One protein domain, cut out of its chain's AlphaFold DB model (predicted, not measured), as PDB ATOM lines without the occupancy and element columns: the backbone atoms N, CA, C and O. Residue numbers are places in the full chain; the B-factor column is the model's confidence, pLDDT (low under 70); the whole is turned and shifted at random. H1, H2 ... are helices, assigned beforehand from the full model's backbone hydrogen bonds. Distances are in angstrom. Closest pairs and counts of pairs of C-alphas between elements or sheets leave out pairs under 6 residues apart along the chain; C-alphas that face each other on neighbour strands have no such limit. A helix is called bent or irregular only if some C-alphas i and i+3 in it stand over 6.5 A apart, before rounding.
ATOM      1  N   GLU A 164     -15.538 -37.009  17.056       90.06
ATOM      2  CA  GLU A 164     -14.794 -35.873  16.522       90.06
ATOM      3  C   GLU A 164     -15.610 -35.223  15.404       90.06
ATOM      4  O   GLU A 164     -16.169 -35.904  14.540       90.06
ATOM      5  N   LEU A 165     -15.693 -33.895  15.434       91.50
ATOM      6  CA  LEU A 165     -16.323 -33.103  14.387       91.50
ATOM      7  C   LEU A 165     -15.242 -32.529  13.475       91.50
ATOM      8  O   LEU A 165     -14.115 -32.281  13.897       91.50
ATOM      9  N   SER A 166     -15.582 -32.283  12.209       93.38
ATOM     10  CA  SER A 166     -14.678 -31.528  11.344       93.38
ATOM     11  C   SER A 166     -14.495 -30.104  11.896       93.38
ATOM     12  O   SER A 166     -15.432 -29.566  12.495       93.38
ATOM     13  N   PRO A 167     -13.352 -29.434  11.649       94.88
ATOM     14  CA  PRO A 167     -13.127 -28.068  12.135       94.88
ATOM     15  C   PRO A 167     -14.239 -27.086  11.731       94.88
ATOM     16  O   PRO A 167     -14.593 -26.181  12.486       94.88
ATOM     17  N   GLN A 168     -14.826 -27.297  10.549       94.88
ATOM     18  CA  GLN A 168     -15.957 -26.519  10.051       94.88
ATOM     19  C   GLN A 168     -17.247 -26.792  10.841       94.88
ATOM     20  O   GLN A 168     -17.930 -25.846  11.229       94.88
ATOM     21  N   ALA A 169     -17.561 -28.061  11.123       94.94
ATOM     22  CA  ALA A 169     -18.729 -28.429  11.919       94.94
ATOM     23  C   ALA A 169     -18.599 -27.952  13.372       94.94
ATOM     24  O   ALA A 169     -19.581 -27.505  13.963       94.94
ATOM     25  N   GLU A 170     -17.395 -27.979  13.946       95.94
ATOM     26  CA  GLU A 170     -17.151 -27.408  15.269       95.94
ATOM     27  C   GLU A 170     -17.394 -25.899  15.311       95.94
ATOM     28  O   GLU A 170     -18.014 -25.403  16.254       95.94
ATOM     29  N   GLU A 171     -16.925 -25.158  14.303       95.94
ATOM     30  CA  GLU A 171     -17.177 -23.719  14.229       95.94
ATOM     31  C   GLU A 171     -18.668 -23.426  14.056       95.94
ATOM     32  O   GLU A 171     -19.196 -22.557  14.750       95.94
ATOM     33  N   ALA A 172     -19.374 -24.208  13.233       96.75
ATOM     34  CA  ALA A 172     -20.823 -24.106  13.103       96.75
ATOM     35  C   ALA A 172     -21.536 -24.375  14.443       96.75
ATOM     36  O   ALA A 172     -22.412 -23.608  14.839       96.75
ATOM     37  N   VAL A 173     -21.125 -25.397  15.206       97.38
ATOM     38  CA  VAL A 173     -21.667 -25.654  16.554       97.38
ATOM     39  C   VAL A 173     -21.408 -24.469  17.487       97.38
ATOM     40  O   VAL A 173     -22.325 -24.040  18.188       97.38
ATOM     41  N   ARG A 174     -20.196 -23.897  17.487       96.81
ATOM     42  CA  ARG A 174     -19.864 -22.714  18.302       96.81
ATOM     43  C   ARG A 174     -20.696 -21.493  17.909       96.81
ATOM     44  O   ARG A 174     -21.169 -20.776  18.791       96.81
ATOM     45  N   GLN A 175     -20.901 -21.258  16.614       96.50
ATOM     46  CA  GLN A 175     -21.743 -20.174  16.106       96.50
ATOM     47  C   GLN A 175     -23.196 -20.331  16.569       96.50
ATOM     48  O   GLN A 175     -23.776 -19.377  17.091       96.50
ATOM     49  N   LEU A 176     -23.775 -21.527  16.422       97.88
ATOM     50  CA  LEU A 176     -25.150 -21.802  16.839       97.88
ATOM     51  C   LEU A 176     -25.318 -21.725  18.358       97.88
ATOM     52  O   LEU A 176     -26.336 -21.219  18.825       97.88
ATOM     53  N   GLN A 177     -24.319 -22.164  19.131       97.75
ATOM     54  CA  GLN A 177     -24.344 -22.043  20.588       97.75
ATOM     55  C   GLN A 177     -24.356 -20.573  21.021       97.75
ATOM     56  O   GLN A 177     -25.184 -20.193  21.837       97.75
ATOM     57  N   ARG A 178     -23.523 -19.715  20.416       97.00
ATOM     58  CA  ARG A 178     -23.537 -18.267  20.702       97.00
ATOM     59  C   ARG A 178     -24.876 -17.615  20.355       97.00
ATOM     60  O   ARG A 178     -25.380 -16.808  21.131       97.00
ATOM     61  N   ALA A 179     -25.460 -17.979  19.213       97.31
ATOM     62  CA  ALA A 179     -26.780 -17.495  18.811       97.31
ATOM     63  C   ALA A 179     -27.875 -17.953  19.790       97.31
ATOM     64  O   ALA A 179     -28.786 -17.192  20.113       97.31
ATOM     65  N   LYS A 180     -27.763 -19.183  20.304       97.81
ATOM     66  CA  LYS A 180     -28.679 -19.740  21.302       97.81
ATOM     67  C   LYS A 180     -28.558 -18.987  22.621       97.81
ATOM     68  O   LYS A 180     -29.568 -18.500  23.120       97.81
ATOM     69  N   ASP A 181     -27.339 -18.816  23.123       97.00
ATOM     70  CA  ASP A 181     -27.063 -18.072  24.354       97.00
ATOM     71  C   ASP A 181     -27.551 -16.615  24.242       97.00
ATOM     72  O   ASP A 181     -28.048 -16.043  25.210       97.00
ATOM     73  N   TYR A 182     -27.460 -16.012  23.050       97.50
ATOM     74  CA  TYR A 182     -27.998 -14.678  22.784       97.50
ATOM     75  C   TYR A 182     -29.527 -14.622  22.912       97.50
ATOM     76  O   TYR A 182     -30.047 -13.703  23.543       97.50
ATOM     77  N   LEU A 183     -30.258 -15.605  22.377       96.88
ATOM     78  CA  LEU A 183     -31.714 -15.690  22.546       96.88
ATOM     79  C   LEU A 183     -32.119 -15.983  23.998       96.88
ATOM     80  O   LEU A 183     -33.107 -15.441  24.483       96.88
ATOM     81  N   GLU A 184     -31.341 -16.789  24.721       96.12
ATOM     82  CA  GLU A 184     -31.629 -17.139  26.119       96.12
ATOM     83  C   GLU A 184     -31.519 -15.957  27.100       96.12
ATOM     84  O   GLU A 184     -32.040 -16.054  28.217       96.12
ATOM     85  N   LYS A 185     -30.908 -14.835  26.685       96.50
ATOM     86  CA  LYS A 185     -30.918 -13.564  27.433       96.50
ATOM     87  C   LYS A 185     -32.301 -12.906  27.478       96.50
ATOM     88  O   LYS A 185     -32.573 -12.187  28.432       96.50
ATOM     89  N   LYS A 186     -33.145 -13.142  26.465       95.88
ATOM     90  CA  LYS A 186     -34.517 -12.619  26.350       95.88
ATOM     91  C   LYS A 186     -35.497 -13.723  25.923       95.88
ATOM     92  O   LYS A 186     -36.021 -13.693  24.802       95.88
ATOM     93  N   PRO A 187     -35.722 -14.739  26.779       94.19
ATOM     94  CA  PRO A 187     -36.568 -15.888  26.449       94.19
ATOM     95  C   PRO A 187     -38.011 -15.491  26.101       94.19
ATOM     96  O   PRO A 187     -38.641 -16.148  25.272       94.19
ATOM     97  N   GLU A 188     -38.510 -14.390  26.664       95.75
ATOM     98  CA  GLU A 188     -39.849 -13.852  26.433       95.75
ATOM     99  C   GLU A 188     -40.130 -13.547  24.954       95.75
ATOM    100  O   GLU A 188     -41.270 -13.666  24.505       95.75
ATOM    101  N   LEU A 189     -39.099 -13.214  24.168       96.12
ATOM    102  CA  LEU A 189     -39.246 -12.943  22.737       96.12
ATOM    103  C   LEU A 189     -39.512 -14.232  21.952       96.12
ATOM    104  O   LEU A 189     -40.416 -14.284  21.116       96.12
ATOM    105  N   SER A 190     -38.757 -15.294  22.245       96.12
ATOM    106  CA  SER A 190     -38.958 -16.604  21.620       96.12
ATOM    107  C   SER A 190     -40.277 -17.244  22.064       96.12
ATOM    108  O   SER A 190     -40.996 -17.802  21.235       96.12
ATOM    109  N   GLU A 191     -40.652 -17.107  23.339       93.94
ATOM    110  CA  GLU A 191     -41.967 -17.538  23.830       93.94
ATOM    111  C   GLU A 191     -43.105 -16.752  23.165       93.94
ATOM    112  O   GLU A 191     -44.098 -17.342  22.725       93.94
ATOM    113  N   GLY A 192     -42.944 -15.434  23.019       94.75
ATOM    114  CA  GLY A 192     -43.878 -14.556  22.320       94.75
ATOM    115  C   GLY A 192     -44.113 -14.978  20.868       94.75
ATOM    116  O   GLY A 192     -45.268 -15.051  20.434       94.75
ATOM    117  N   LEU A 193     -43.055 -15.343  20.134       95.31
ATOM    118  CA  LEU A 193     -43.168 -15.914  18.786       95.31
ATOM    119  C   LEU A 193     -43.955 -17.228  18.783       95.31
ATOM    120  O   LEU A 193     -44.894 -17.393  18.004       95.31
ATOM    121  N   THR A 194     -43.638 -18.159  19.682       95.25
ATOM    122  CA  THR A 194     -44.361 -19.434  19.763       95.25
ATOM    123  C   THR A 194     -45.846 -19.225  20.063       95.25
ATOM    124  O   THR A 194     -46.705 -19.838  19.417       95.25
ATOM    125  N   LEU A 195     -46.174 -18.359  21.024       94.38
ATOM    126  CA  LEU A 195     -47.549 -18.082  21.441       94.38
ATOM    127  C   LEU A 195     -48.352 -17.365  20.350       94.38
ATOM    128  O   LEU A 195     -49.488 -17.761  20.072       94.38
ATOM    129  N   SER A 196     -47.770 -16.348  19.714       94.88
ATOM    130  CA  SER A 196     -48.395 -15.629  18.598       94.88
ATOM    131  C   SER A 196     -48.614 -16.547  17.393       94.88
ATOM    132  O   SER A 196     -49.724 -16.589  16.859       94.88
ATOM    133  N   ALA A 197     -47.634 -17.394  17.058       95.00
ATOM    134  CA  ALA A 197     -47.767 -18.392  16.005       95.00
ATOM    135  C   ALA A 197     -48.900 -19.392  16.288       95.00
ATOM    136  O   ALA A 197     -49.744 -19.668  15.432       95.00
ATOM    137  N   ARG A 198     -48.974 -19.937  17.510       92.88
ATOM    138  CA  ARG A 198     -50.075 -20.836  17.900       92.88
ATOM    139  C   ARG A 198     -51.425 -20.136  17.800       92.88
ATOM    140  O   ARG A 198     -52.362 -20.718  17.257       92.88
ATOM    141  N   ARG A 199     -51.522 -18.895  18.284       91.31
ATOM    142  CA  ARG A 199     -52.756 -18.103  18.225       91.31
ATOM    143  C   ARG A 199     -53.218 -17.897  16.786       91.31
ATOM    144  O   ARG A 199     -54.373 -18.192  16.493       91.31
ATOM    145  N   LYS A 200     -52.332 -17.453  15.891       93.50
ATOM    146  CA  LYS A 200     -52.659 -17.242  14.474       93.50
ATOM    147  C   LYS A 200     -53.184 -18.520  13.826       93.50
ATOM    148  O   LYS A 200     -54.270 -18.507  13.254       93.50
ATOM    149  N   ARG A 201     -52.517 -19.656  14.051       92.25
ATOM    150  CA  ARG A 201     -52.977 -20.957  13.540       92.25
ATOM    151  C   ARG A 201     -54.335 -21.390  14.072       92.25
ATOM    152  O   ARG A 201     -55.123 -21.949  13.316       92.25
ATOM    153  N   ILE A 202     -54.612 -21.152  15.354       89.00
ATOM    154  CA  ILE A 202     -55.930 -21.428  15.936       89.00
ATOM    155  C   ILE A 202     -56.985 -20.575  15.224       89.00
ATOM    156  O   ILE A 202     -57.976 -21.113  14.743       89.00
ATOM    157  N   ARG A 266     -58.842 -12.559  12.657       86.62
ATOM    158  CA  ARG A 266     -57.763 -12.904  11.704       86.62
ATOM    159  C   ARG A 266     -56.735 -11.776  11.612       86.62
ATOM    160  O   ARG A 266     -55.549 -12.023  11.740       86.62
ATOM    161  N   ARG A 267     -57.222 -10.538  11.494       88.38
ATOM    162  CA  ARG A 267     -56.392  -9.332  11.462       88.38
ATOM    163  C   ARG A 267     -55.620  -9.106  12.766       88.38
ATOM    164  O   ARG A 267     -54.426  -8.877  12.707       88.38
ATOM    165  N   GLY A 268     -56.260  -9.224  13.929       88.69
ATOM    166  CA  GLY A 268     -55.567  -9.042  15.209       88.69
ATOM    167  C   GLY A 268     -54.511 -10.120  15.472       88.69
ATOM    168  O   GLY A 268     -53.452  -9.829  16.015       88.69
ATOM    169  N   ALA A 269     -54.763 -11.365  15.062       90.81
ATOM    170  CA  ALA A 269     -53.771 -12.430  15.164       90.81
ATOM    171  C   ALA A 269     -52.593 -12.224  14.193       90.81
ATOM    172  O   ALA A 269     -51.458 -12.508  14.570       90.81
ATOM    173  N   GLU A 270     -52.856 -11.699  12.992       93.44
ATOM    174  CA  GLU A 270     -51.829 -11.260  12.038       93.44
ATOM    175  C   GLU A 270     -50.963 -10.142  12.630       93.44
ATOM    176  O   GLU A 270     -49.751 -10.283  12.709       93.44
ATOM    177  N   GLU A 271     -51.585  -9.070  13.128       94.50
ATOM    178  CA  GLU A 271     -50.888  -7.919  13.716       94.50
ATOM    179  C   GLU A 271     -49.997  -8.340  14.896       94.50
ATOM    180  O   GLU A 271     -48.852  -7.899  14.997       94.50
ATOM    181  N   VAL A 272     -50.474  -9.247  15.757       94.06
ATOM    182  CA  VAL A 272     -49.678  -9.802  16.865       94.06
ATOM    183  C   VAL A 272     -48.506 -10.654  16.363       94.06
ATOM    184  O   VAL A 272     -47.424 -10.580  16.943       94.06
ATOM    185  N   TRP A 273     -48.695 -11.457  15.311       95.56
ATOM    186  CA  TRP A 273     -47.622 -12.262  14.716       95.56
ATOM    187  C   TRP A 273     -46.537 -11.388  14.082       95.56
ATOM    188  O   TRP A 273     -45.359 -11.553  14.390       95.56
ATOM    189  N   GLU A 274     -46.931 -10.420  13.257       95.81
ATOM    190  CA  GLU A 274     -45.998  -9.502  12.600       95.81
ATOM    191  C   GLU A 274     -45.257  -8.629  13.616       95.81
ATOM    192  O   GLU A 274     -44.043  -8.467  13.521       95.81
ATOM    193  N   THR A 275     -45.941  -8.158  14.663       96.31
ATOM    194  CA  THR A 275     -45.290  -7.417  15.757       96.31
ATOM    195  C   THR A 275     -44.258  -8.280  16.486       96.31
ATOM    196  O   THR A 275     -43.168  -7.800  16.798       96.31
ATOM    197  N   ALA A 276     -44.558  -9.558  16.744       96.44
ATOM    198  CA  ALA A 276     -43.615 -10.473  17.387       96.44
ATOM    199  C   ALA A 276     -42.386 -10.738  16.500       96.44
ATOM    200  O   ALA A 276     -41.259 -10.702  16.997       96.44
ATOM    201  N   LYS A 277     -42.583 -10.935  15.188       96.31
ATOM    202  CA  LYS A 277     -41.483 -11.059  14.219       96.31
ATOM    203  C   LYS A 277     -40.629  -9.799  14.158       96.31
ATOM    204  O   LYS A 277     -39.410  -9.917  14.199       96.31
ATOM    205  N   GLN A 278     -41.250  -8.621  14.107       97.19
ATOM    206  CA  GLN A 278     -40.533  -7.349  14.074       97.19
ATOM    207  C   GLN A 278     -39.729  -7.138  15.358       97.19
ATOM    208  O   GLN A 278     -38.539  -6.863  15.294       97.19
ATOM    209  N   THR A 279     -40.340  -7.371  16.521       97.06
ATOM    210  CA  THR A 279     -39.659  -7.247  17.821       97.06
ATOM    211  C   THR A 279     -38.464  -8.197  17.913       97.06
ATOM    212  O   THR A 279     -37.405  -7.826  18.419       97.06
ATOM    213  N   MET A 280     -38.612  -9.426  17.405       97.38
ATOM    214  CA  MET A 280     -37.496 -10.361  17.316       97.38
ATOM    215  C   MET A 280     -36.427  -9.858  16.341       97.38
ATOM    216  O   MET A 280     -35.255  -9.859  16.693       97.38
ATOM    217  N   ALA A 281     -36.798  -9.403  15.143       96.56
ATOM    218  CA  ALA A 281     -35.853  -8.882  14.157       96.56
ATOM    219  C   ALA A 281     -35.050  -7.691  14.706       96.56
ATOM    220  O   ALA A 281     -33.825  -7.668  14.583       96.56
ATOM    221  N   ASP A 282     -35.716  -6.763  15.392       96.56
ATOM    222  CA  ASP A 282     -35.086  -5.621  16.052       96.56
ATOM    223  C   ASP A 282     -34.106  -6.095  17.138       96.56
ATOM    224  O   ASP A 282     -32.982  -5.601  17.224       96.56
ATOM    225  N   TYR A 283     -34.473  -7.108  17.928       96.88
ATOM    226  CA  TYR A 283     -33.566  -7.703  18.911       96.88
ATOM    227  C   TYR A 283     -32.354  -8.390  18.267       96.88
ATOM    228  O   TYR A 283     -31.230  -8.263  18.757       96.88
ATOM    229  N   LEU A 284     -32.561  -9.104  17.160       96.38
ATOM    230  CA  LEU A 284     -31.496  -9.778  16.421       96.38
ATOM    231  C   LEU A 284     -30.561  -8.795  15.710       96.38
ATOM    232  O   LEU A 284     -29.399  -9.132  15.509       96.38
ATOM    233  N   SER A 285     -31.015  -7.579  15.389       94.12
ATOM    234  CA  SER A 285     -30.163  -6.532  14.802       94.12
ATOM    235  C   SER A 285     -29.007  -6.106  15.717       94.12
ATOM    236  O   SER A 285     -27.976  -5.647  15.235       94.12
ATOM    237  N   GLY A 286     -29.160  -6.297  17.033       93.56
ATOM    238  CA  GLY A 286     -28.110  -6.066  18.025       93.56
ATOM    239  C   GLY A 286     -27.113  -7.219  18.171       93.56
ATOM    240  O   GLY A 286     -26.234  -7.143  19.025       93.56
ATOM    241  N   TYR A 287     -27.251  -8.297  17.396       95.25
ATOM    242  CA  TYR A 287     -26.297  -9.400  17.405       95.25
ATOM    243  C   TYR A 287     -25.039  -9.016  16.615       95.25
ATOM    244  O   TYR A 287     -25.126  -8.523  15.496       95.25
ATOM    245  N   ASP A 288     -23.857  -9.288  17.172       86.94
ATOM    246  CA  ASP A 288     -22.565  -8.826  16.627       86.94
ATOM    247  C   ASP A 288     -22.205  -9.383  15.231       86.94
ATOM    248  O   ASP A 288     -21.161  -9.054  14.665       86.94
ATOM    249  N   ARG A 289     -23.008 -10.304  14.691       88.44
ATOM    250  CA  ARG A 289     -22.775 -11.029  13.436       88.44
ATOM    251  C   ARG A 289     -24.098 -11.250  12.714       88.44
ATOM    252  O   ARG A 289     -25.166 -11.008  13.264       88.44
ATOM    253  N   GLU A 290     -24.034 -11.803  11.510       91.50
ATOM    254  CA  GLU A 290     -25.228 -12.338  10.861       91.50
ATOM    255  C   GLU A 290     -25.824 -13.475  11.707       91.50
ATOM    256  O   GLU A 290     -25.136 -14.433  12.090       91.50
ATOM    257  N   PHE A 291     -27.102 -13.333  12.063       95.38
ATOM    258  CA  PHE A 291     -27.805 -14.331  12.857       95.38
ATOM    259  C   PHE A 291     -28.135 -15.551  11.977       95.38
ATOM    260  O   PHE A 291     -28.641 -15.376  10.872       95.38
ATOM    261  N   PRO A 292     -27.899 -16.795  12.440       94.06
ATOM    262  CA  PRO A 292     -27.980 -17.994  11.594       94.06
ATOM    263  C   PRO A 292     -29.411 -18.428  11.229       94.06
ATOM    264  O   PRO A 292     -29.593 -19.478  10.617       94.06
ATOM    265  N   LEU A 293     -30.434 -17.680  11.652       94.69
ATOM    266  CA  LEU A 293     -31.842 -17.988  11.422       94.69
ATOM    267  C   LEU A 293     -32.624 -16.732  11.020       94.69
ATOM    268  O   LEU A 293     -32.349 -15.644  11.523       94.69
ATOM    269  N   PRO A 294     -33.688 -16.880  10.219       94.50
ATOM    270  CA  PRO A 294     -34.705 -15.846  10.091       94.50
ATOM    271  C   PRO A 294     -35.360 -15.526  11.443       94.50
ATOM    272  O   PRO A 294     -35.571 -16.417  12.272       94.50
ATOM    273  N   ALA A 295     -35.768 -14.268  11.638       94.50
ATOM    274  CA  ALA A 295     -36.437 -13.818  12.864       94.50
ATOM    275  C   ALA A 295     -37.706 -14.628  13.189       94.50
ATOM    276  O   ALA A 295     -37.998 -14.880  14.355       94.50
ATOM    277  N   SER A 296     -38.422 -15.107  12.167       94.06
ATOM    278  CA  SER A 296     -39.620 -15.944  12.309       94.06
ATOM    279  C   SER A 296     -39.369 -17.310  12.960       94.06
ATOM    280  O   SER A 296     -40.311 -17.919  13.466       94.06
ATOM    281  N   TYR A 297     -38.122 -17.791  12.976       96.25
ATOM    282  CA  TYR A 297     -37.744 -19.095  13.535       96.25
ATOM    283  C   TYR A 297     -36.736 -18.999  14.684       96.25
ATOM    284  O   TYR A 297     -36.251 -20.033  15.165       96.25
ATOM    285  N   ALA A 298     -36.413 -17.778  15.118       96.19
ATOM    286  CA  ALA A 298     -35.401 -17.487  16.121       96.19
ATOM    287  C   ALA A 298     -35.850 -17.942  17.519       96.19
ATOM    288  O   ALA A 298     -36.414 -17.201  18.327       96.19
ATOM    289  N   HIS A 299     -35.588 -19.214  17.798       97.56
ATOM    290  CA  HIS A 299     -35.939 -19.871  19.045       97.56
ATOM    291  C   HIS A 299     -34.780 -20.778  19.496       97.56
ATOM    292  O   HIS A 299     -34.256 -21.531  18.667       97.56
ATOM    293  N   PRO A 300     -34.394 -20.790  20.792       97.69
ATOM    294  CA  PRO A 300     -33.286 -21.608  21.302       97.69
ATOM    295  C   PRO A 300     -33.386 -23.090  20.923       97.69
ATOM    296  O   PRO A 300     -32.414 -23.694  20.486       97.69
ATOM    297  N   VAL A 301     -34.590 -23.665  21.012       97.38
ATOM    298  CA  VAL A 301     -34.881 -25.044  20.575       97.38
ATOM    299  C   VAL A 301     -34.577 -25.289  19.089       97.38
ATOM    300  O   VAL A 301     -34.099 -26.368  18.748       97.38
ATOM    301  N   THR A 302     -34.817 -24.321  18.197       97.62
ATOM    302  CA  THR A 302     -34.465 -24.459  16.773       97.62
ATOM    303  C   THR A 302     -32.956 -24.648  16.622       97.62
ATOM    304  O   THR A 302     -32.510 -25.594  15.971       97.62
ATOM    305  N   LEU A 303     -32.172 -23.800  17.296       98.00
ATOM    306  CA  LEU A 303     -30.709 -23.854  17.291       98.00
ATOM    307  C   LEU A 303     -30.184 -25.132  17.957       98.00
ATOM    308  O   LEU A 303     -29.281 -25.764  17.423       98.00
ATOM    309  N   GLU A 304     -30.791 -25.569  19.063       97.44
ATOM    310  CA  GLU A 304     -30.457 -26.834  19.731       97.44
ATOM    311  C   GLU A 304     -30.636 -28.033  18.790       97.44
ATOM    312  O   GLU A 304     -29.763 -28.899  18.692       97.44
ATOM    313  N   ARG A 305     -31.742 -28.072  18.037       96.81
ATOM    314  CA  ARG A 305     -31.978 -29.136  17.053       96.81
ATOM    315  C   ARG A 305     -30.972 -29.075  15.904       96.81
ATOM    316  O   ARG A 305     -30.516 -30.127  15.469       96.81
ATOM    317  N   MET A 306     -30.572 -27.889  15.448       98.12
ATOM    318  CA  MET A 306     -29.509 -27.740  14.441       98.12
ATOM    319  C   MET A 306     -28.142 -28.200  14.968       98.12
ATOM    320  O   MET A 306     -27.432 -28.932  14.280       98.12
ATOM    321  N   ILE A 307     -27.793 -27.854  16.211       97.56
ATOM    322  CA  ILE A 307     -26.578 -28.342  16.881       97.56
ATOM    323  C   ILE A 307     -26.597 -29.872  16.959       97.56
ATOM    324  O   ILE A 307     -25.582 -30.512  16.683       97.56
ATOM    325  N   ARG A 308     -27.751 -30.475  17.273       96.25
ATOM    326  CA  ARG A 308     -27.919 -31.935  17.270       96.25
ATOM    327  C   ARG A 308     -27.642 -32.534  15.887       96.25
ATOM    328  O   ARG A 308     -26.921 -33.521  15.810       96.25
ATOM    329  N   VAL A 309     -28.141 -31.932  14.803       97.12
ATOM    330  CA  VAL A 309     -27.864 -32.385  13.423       97.12
ATOM    331  C   VAL A 309     -26.358 -32.375  13.118       97.12
ATOM    332  O   VAL A 309     -25.848 -33.350  12.565       97.12
ATOM    333  N   LEU A 310     -25.647 -31.304  13.496       97.31
ATOM    334  CA  LEU A 310     -24.192 -31.198  13.316       97.31
ATOM    335  C   LEU A 310     -23.447 -32.262  14.129       97.31
ATOM    336  O   LEU A 310     -22.591 -32.961  13.595       97.31
ATOM    337  N   ARG A 311     -23.807 -32.426  15.408       96.12
ATOM    338  CA  ARG A 311     -23.192 -33.420  16.302       96.12
ATOM    339  C   ARG A 311     -23.408 -34.851  15.830       96.12
ATOM    340  O   ARG A 311     -22.527 -35.680  16.005       96.12
ATOM    341  N   GLU A 312     -24.545 -35.137  15.208       95.50
ATOM    342  CA  GLU A 312     -24.848 -36.432  14.591       95.50
ATOM    343  C   GLU A 312     -24.142 -36.635  13.234       95.50
ATOM    344  O   GLU A 312     -24.342 -37.663  12.589       95.50
ATOM    345  N   GLY A 313     -23.342 -35.669  12.762       94.69
ATOM    346  CA  GLY A 313     -22.621 -35.761  11.490       94.69
ATOM    347  C   GLY A 313     -23.511 -35.652  10.254       94.69
ATOM    348  O   GLY A 313     -23.094 -36.007   9.154       94.69
ATOM    349  N   ARG A 314     -24.756 -35.188  10.416       96.25
ATOM    350  CA  ARG A 314     -25.747 -35.101   9.330       96.25
ATOM    351  C   ARG A 314     -25.662 -33.793   8.540       96.25
ATOM    352  O   ARG A 314     -26.380 -33.643   7.556       96.25
ATOM    353  N   ALA A 315     -24.816 -32.865   8.979       96.62
ATOM    354  CA  ALA A 315     -24.502 -31.602   8.325       96.62
ATOM    355  C   ALA A 315     -23.100 -31.132   8.744       96.62
ATOM    356  O   ALA A 315     -22.599 -31.546   9.791       96.62
ATOM    357  N   VAL A 316     -22.496 -30.244   7.950       94.44
ATOM    358  CA  VAL A 316     -21.179 -29.646   8.243       94.44
ATOM    359  C   VAL A 316     -21.265 -28.132   8.474       94.44
ATOM    360  O   VAL A 316     -20.420 -27.571   9.163       94.44
ATOM    361  N   THR A 317     -22.298 -27.465   7.949       96.81
ATOM    362  CA  THR A 317     -22.519 -26.015   8.110       96.81
ATOM    363  C   THR A 317     -23.852 -25.713   8.792       96.81
ATOM    364  O   THR A 317     -24.734 -26.576   8.863       96.81
ATOM    365  N   ALA A 318     -24.017 -24.483   9.288       96.19
ATOM    366  CA  ALA A 318     -25.255 -24.040   9.924       96.19
ATOM    367  C   ALA A 318     -26.456 -24.109   8.962       96.19
ATOM    368  O   ALA A 318     -27.531 -24.560   9.352       96.19
ATOM    369  N   GLU A 319     -26.264 -23.754   7.694       95.62
ATOM    370  CA  GLU A 319     -27.298 -23.764   6.654       95.62
ATOM    371  C   GLU A 319     -27.751 -25.195   6.342       95.62
ATOM    372  O   GLU A 319     -28.945 -25.489   6.325       95.62
ATOM    373  N   GLN A 320     -26.802 -26.123   6.177       96.75
ATOM    374  CA  GLN A 320     -27.120 -27.541   5.983       96.75
ATOM    375  C   GLN A 320     -27.859 -28.118   7.196       96.75
ATOM    376  O   GLN A 320     -28.807 -28.894   7.044       96.75
ATOM    377  N   ALA A 321     -27.445 -27.729   8.405       97.56
ATOM    378  CA  ALA A 321     -28.095 -28.156   9.635       97.56
ATOM    379  C   ALA A 321     -29.532 -27.629   9.729       97.56
ATOM    380  O   ALA A 321     -30.426 -28.363  10.155       97.56
ATOM    381  N   TYR A 322     -29.761 -26.388   9.295       96.81
ATOM    382  CA  TYR A 322     -31.084 -25.782   9.220       96.81
ATOM    383  C   TYR A 322     -32.001 -26.538   8.252       96.81
ATOM    384  O   TYR A 322     -33.091 -26.955   8.648       96.81
ATOM    385  N   GLU A 323     -31.548 -26.797   7.021       96.75
ATOM    386  CA  GLU A 323     -32.330 -27.542   6.026       96.75
ATOM    387  C   GLU A 323     -32.677 -28.951   6.508       96.75
ATOM    388  O   GLU A 323     -33.840 -29.367   6.481       96.75
ATOM    389  N   ARG A 324     -31.696 -29.671   7.056       97.06
ATOM    390  CA  ARG A 324     -31.924 -31.024   7.566       97.06
ATOM    391  C   ARG A 324     -32.872 -31.040   8.767       97.06
ATOM    392  O   ARG A 324     -33.727 -31.920   8.865       97.06
ATOM    393  N   MET A 325     -32.769 -30.055   9.656       96.56
ATOM    394  CA  MET A 325     -33.692 -29.901  10.780       96.56
ATOM    395  C   MET A 325     -35.122 -29.600  10.297       96.56
ATOM    396  O   MET A 325     -36.069 -30.186  10.833       96.56
ATOM    397  N   LYS A 326     -35.300 -28.774   9.251       95.88
ATOM    398  CA  LYS A 326     -36.609 -28.543   8.610       95.88
ATOM    399  C   LYS A 326     -37.202 -29.842   8.063       95.88
ATOM    400  O   LYS A 326     -38.379 -30.116   8.298       95.88
ATOM    401  N   GLU A 327     -36.412 -30.653   7.362       95.62
ATOM    402  CA  GLU A 327     -36.854 -31.958   6.854       95.62
ATOM    403  C   GLU A 327     -37.302 -32.900   7.974       95.62
ATOM    404  O   GLU A 327     -38.347 -33.547   7.862       95.62
ATOM    405  N   ASP A 328     -36.539 -32.970   9.066       93.94
ATOM    406  CA  ASP A 328     -36.896 -33.785  10.226       93.94
ATOM    407  C   ASP A 328     -38.204 -33.296  10.854       93.94
ATOM    408  O   ASP A 328     -39.090 -34.094  11.152       93.94
ATOM    409  N   LEU A 329     -38.371 -31.979  11.003       95.00
ATOM    410  CA  LEU A 329     -39.581 -31.390  11.570       95.00
ATOM    411  C   LEU A 329     -40.823 -31.637  10.692       95.00
ATOM    412  O   LEU A 329     -41.903 -31.885  11.237       95.00
ATOM    413  N   LYS A 330     -40.669 -31.640   9.357       94.19
ATOM    414  CA  LYS A 330     -41.733 -31.985   8.391       94.19
ATOM    415  C   LYS A 330     -42.216 -33.431   8.535       94.19
ATOM    416  O   LYS A 330     -43.404 -33.686   8.361       94.19
ATOM    417  N   LYS A 331     -41.321 -34.373   8.859       92.94
ATOM    418  CA  LYS A 331     -41.662 -35.803   9.021       92.94
ATOM    419  C   LYS A 331     -42.474 -36.091  10.279       92.94
ATOM    420  O   LYS A 331     -43.168 -37.101  10.342       92.94
ATOM    421  N   LEU A 332     -42.395 -35.226  11.284       91.38
ATOM    422  CA  LEU A 332     -43.153 -35.396  12.514       91.38
ATOM    423  C   LEU A 332     -44.616 -35.056  12.230       91.38
ATOM    424  O   LEU A 332     -44.929 -33.947  11.808       91.38
ATOM    425  N   ASN A 333     -45.537 -35.978  12.472       86.81
ATOM    426  CA  ASN A 333     -46.982 -35.751  12.383       86.81
ATOM    427  C   ASN A 333     -47.677 -36.355  13.621       86.81
ATOM    428  O   ASN A 333     -46.995 -36.761  14.560       86.81
ATOM    429  N   ALA A 334     -49.011 -36.350  13.665       80.06
ATOM    430  CA  ALA A 334     -49.763 -36.827  14.832       80.06
ATOM    431  C   ALA A 334     -49.575 -38.331  15.117       80.06
ATOM    432  O   ALA A 334     -49.767 -38.761  16.252       80.06
ATOM    433  N   ASP A 335     -49.168 -39.108  14.111       84.12
ATOM    434  CA  ASP A 335     -49.020 -40.562  14.200       84.12
ATOM    435  C   ASP A 335     -47.601 -40.990  14.608       84.12
ATOM    436  O   ASP A 335     -47.374 -42.138  15.004       84.12
ATOM    437  N   VAL A 336     -46.627 -40.074  14.546       87.56
ATOM    438  CA  VAL A 336     -45.237 -40.359  14.916       87.56
ATOM    439  C   VAL A 336     -45.064 -40.270  16.431       87.56
ATOM    440  O   VAL A 336     -45.185 -39.205  17.037       87.56
ATOM    441  N   LYS A 337     -44.715 -41.403  17.050       84.31
ATOM    442  CA  LYS A 337     -44.337 -41.460  18.465       84.31
ATOM    443  C   LYS A 337     -42.899 -40.984  18.643       84.31
ATOM    444  O   LYS A 337     -41.976 -41.592  18.108       84.31
ATOM    445  N   VAL A 338     -42.724 -39.937  19.438       85.75
ATOM    446  CA  VAL A 338     -41.421 -39.358  19.784       85.75
ATOM    447  C   VAL A 338     -41.160 -39.451  21.285       85.75
ATOM    448  O   VAL A 338     -42.063 -39.743  22.072       85.75
ATOM    449  N   SER A 339     -39.914 -39.209  21.691       85.00
ATOM    450  CA  SER A 339     -39.584 -39.046  23.112       85.00
ATOM    451  C   SER A 339     -40.278 -37.814  23.705       85.00
ATOM    452  O   SER A 339     -40.640 -36.894  22.973       85.00
ATOM    453  N   GLN A 340     -40.432 -37.755  25.032       80.88
ATOM    454  CA  GLN A 340     -41.025 -36.584  25.689       80.88
ATOM    455  C   GLN A 340     -40.232 -35.298  25.398       80.88
ATOM    456  O   GLN A 340     -40.827 -34.290  25.031       80.88
ATOM    457  N   LYS A 341     -38.896 -35.358  25.476       86.25
ATOM    458  CA  LYS A 341     -38.009 -34.233  25.141       86.25
ATOM    459  C   LYS A 341     -38.256 -33.737  23.716       86.25
ATOM    460  O   LYS A 341     -38.450 -32.551  23.489       86.25
ATOM    461  N   GLU A 342     -38.310 -34.653  22.753       89.06
ATOM    462  CA  GLU A 342     -38.566 -34.290  21.359       89.06
ATOM    463  C   GLU A 342     -39.989 -33.756  21.147       89.06
ATOM    464  O   GLU A 342     -40.177 -32.823  20.373       89.06
ATOM    465  N   TYR A 343     -40.989 -34.287  21.855       89.31
ATOM    466  CA  TYR A 343     -42.347 -33.746  21.832       89.31
ATOM    467  C   TYR A 343     -42.380 -32.289  22.310       89.31
ATOM    468  O   TYR A 343     -42.958 -31.440  21.634       89.31
ATOM    469  N   GLU A 344     -41.736 -31.991  23.441       90.06
ATOM    470  CA  GLU A 344     -41.652 -30.638  24.001       90.06
ATOM    471  C   GLU A 344     -40.942 -29.675  23.037       90.06
ATOM    472  O   GLU A 344     -41.458 -28.590  22.758       90.06
ATOM    473  N   GLU A 345     -39.825 -30.105  22.440       93.69
ATOM    474  CA  GLU A 345     -39.112 -29.337  21.412       93.69
ATOM    475  C   GLU A 345     -40.013 -29.026  20.205       93.69
ATOM    476  O   GLU A 345     -40.097 -27.888  19.739       93.69
ATOM    477  N   VAL A 346     -40.723 -30.037  19.701       93.88
ATOM    478  CA  VAL A 346     -41.611 -29.911  18.541       93.88
ATOM    479  C   VAL A 346     -42.769 -28.974  18.843       93.88
ATOM    480  O   VAL A 346     -43.082 -28.102  18.034       93.88
ATOM    481  N   VAL A 347     -43.401 -29.127  20.004       91.19
ATOM    482  CA  VAL A 347     -44.494 -28.261  20.446       91.19
ATOM    483  C   VAL A 347     -44.019 -26.812  20.555       91.19
ATOM    484  O   VAL A 347     -44.775 -25.909  20.182       91.19
ATOM    485  N   ALA A 348     -42.784 -26.570  21.003       93.94
ATOM    486  CA  ALA A 348     -42.217 -25.228  21.109       93.94
ATOM    487  C   ALA A 348     -42.071 -24.529  19.747       93.94
ATOM    488  O   ALA A 348     -42.469 -23.373  19.629       93.94
ATOM    489  N   ILE A 349     -41.562 -25.209  18.712       96.25
ATOM    490  CA  ILE A 349     -41.172 -24.520  17.464       96.25
ATOM    491  C   ILE A 349     -42.119 -24.724  16.279       96.25
ATOM    492  O   ILE A 349     -42.233 -23.861  15.410       96.25
ATOM    493  N   LYS A 350     -42.831 -25.851  16.214       94.75
ATOM    494  CA  LYS A 350     -43.499 -26.297  14.980       94.75
ATOM    495  C   LYS A 350     -44.639 -25.395  14.513       94.75
ATOM    496  O   LYS A 350     -44.972 -25.394  13.329       94.75
ATOM    497  N   SER A 351     -45.255 -24.632  15.413       94.00
ATOM    498  CA  SER A 351     -46.266 -23.641  15.034       94.00
ATOM    499  C   SER A 351     -45.699 -22.570  14.102       94.00
ATOM    500  O   SER A 351     -46.365 -22.258  13.121       94.00
ATOM    501  N   MET A 352     -44.484 -22.077  14.363       95.44
ATOM    502  CA  MET A 352     -43.819 -21.051  13.549       95.44
ATOM    503  C   MET A 352     -43.478 -21.590  12.154       95.44
ATOM    504  O   MET A 352     -43.864 -21.005  11.147       95.44
ATOM    505  N   PHE A 353     -42.869 -22.779  12.092       95.44
ATOM    506  CA  PHE A 353     -42.520 -23.447  10.831       95.44
ATOM    507  C   PHE A 353     -43.722 -23.719   9.927       95.44
ATOM    508  O   PHE A 353     -43.621 -23.601   8.711       95.44
ATOM    509  N   LEU A 354     -44.866 -24.077  10.508       94.06
ATOM    510  CA  LEU A 354     -46.072 -24.344   9.728       94.06
ATOM    511  C   LEU A 354     -46.769 -23.075   9.231       94.06
ATOM    512  O   LEU A 354     -47.432 -23.153   8.206       94.06
ATOM    513  N   LEU A 355     -46.637 -21.939   9.921       92.94
ATOM    514  CA  LEU A 355     -47.177 -20.663   9.433       92.94
ATOM    515  C   LEU A 355     -46.388 -20.128   8.246       92.94
ATOM    516  O   LEU A 355     -46.968 -19.720   7.249       92.94
ATOM    517  N   GLU A 356     -45.066 -20.171   8.352       92.12
ATOM    518  CA  GLU A 356     -44.161 -19.665   7.321       92.12
ATOM    519  C   GLU A 356     -43.862 -20.732   6.247       92.12
ATOM    520  O   GLU A 356     -42.974 -20.562   5.419       92.12
ATOM    521  N   ASN A 357     -44.595 -21.854   6.241       92.06
ATOM    522  CA  ASN A 357     -44.467 -22.957   5.279       92.06
ATOM    523  C   ASN A 357     -43.045 -23.531   5.128       92.06
ATOM    524  O   ASN A 357     -42.700 -24.068   4.075       92.06
TER     525      ASN A 357
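What this domain is: This is residues 164 to 202 and 266 to 357 of the 359 residues of an uncharacterized protein of Shuttleworthia sp. MSX8B (UniProt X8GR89). Two pairs of side-by-side helices running opposite ways, H3 with H2 and H1 with H4, make the two sides of a flat body; H6 bridges them by packing on both H2 and H4, and H5 crosses H4. The unnamed stretch of residues 286 to 299 leads from H3 back to H4. The printed part has 131 residues with six named helices, H1 to H6 in chain order, and no named strand: the class is all helix. It is compact, with a radius of gyration of the C-alphas of 14.8 A and spans of 49 by 41 by 22 A.

Where its parts are: The longest helix, H3, is residues 266 to 285, 28.5 A from C-alpha 266 at (-57.763, -12.904, 11.704) to C-alpha 285. H2 is residues 187 to 202, 22.7 A. H1 is residues 167 to 184, 25.6 A, with C-alpha 167 at (-13.127, -28.068, 12.135). H4 is residues 300 to 311, 16.3 A, and H5 residues 318 to 331, 20.2 A. H6 is residues 340 to 355, 23.6 A, ending with C-alpha 355 at (-47.177, -20.663, 9.433); it has a kink of 43 degrees near residue 349 and is irregular, with C-alphas 348 and 351 7.5 A apart.

How they stand to each other: H3 touches H2 at a shallow tilt of 25 degrees, opposite ways; their closest C-alphas, of Ala 269 and Lys 200, are 5.0 A apart. H2 touches residues 348 to 355 of H6 at a steep tilt of 65 degrees, closest at the C-alphas of Ala 197 and Met 352, 5.4 A. H4, the hub, touches H1, H5 and H6. H4 and H1 stand at a shallow tilt of 13 degrees, opposite ways, closest at the C-alphas of Pro 300 and Lys 180, 5.0 A. H4 touches H5 with residues 305 to 310, about perpendicular at 75 degrees, closest at the C-alphas of Met 306 and Ala 321, 5.0 A. H4 touches H6 with residues 301 to 302, closest at the C-alphas of Val 301 and Glu 345, 6.1 A. H1 and H5 only just touch, with 3 pairs of C-alphas within 8 A. H3 is apart from H4, H5 and H6. Every O i to N i+4 pair is within hydrogen-bond range in H1, H2, H3, H4 and H5; in H6, 9 of 12 are.

The domain as a whole: The C-alphas farthest apart, of Glu 164 and Arg 267, are 49.6 A apart. Residues 203 to 265 are not printed; C-alphas 202 and 266 are 9.7 A apart across the cut. The link from H3 to H4 is long, 14 residues. Mean pLDDT of the printed part is 94.2, and no printed residue is under 70.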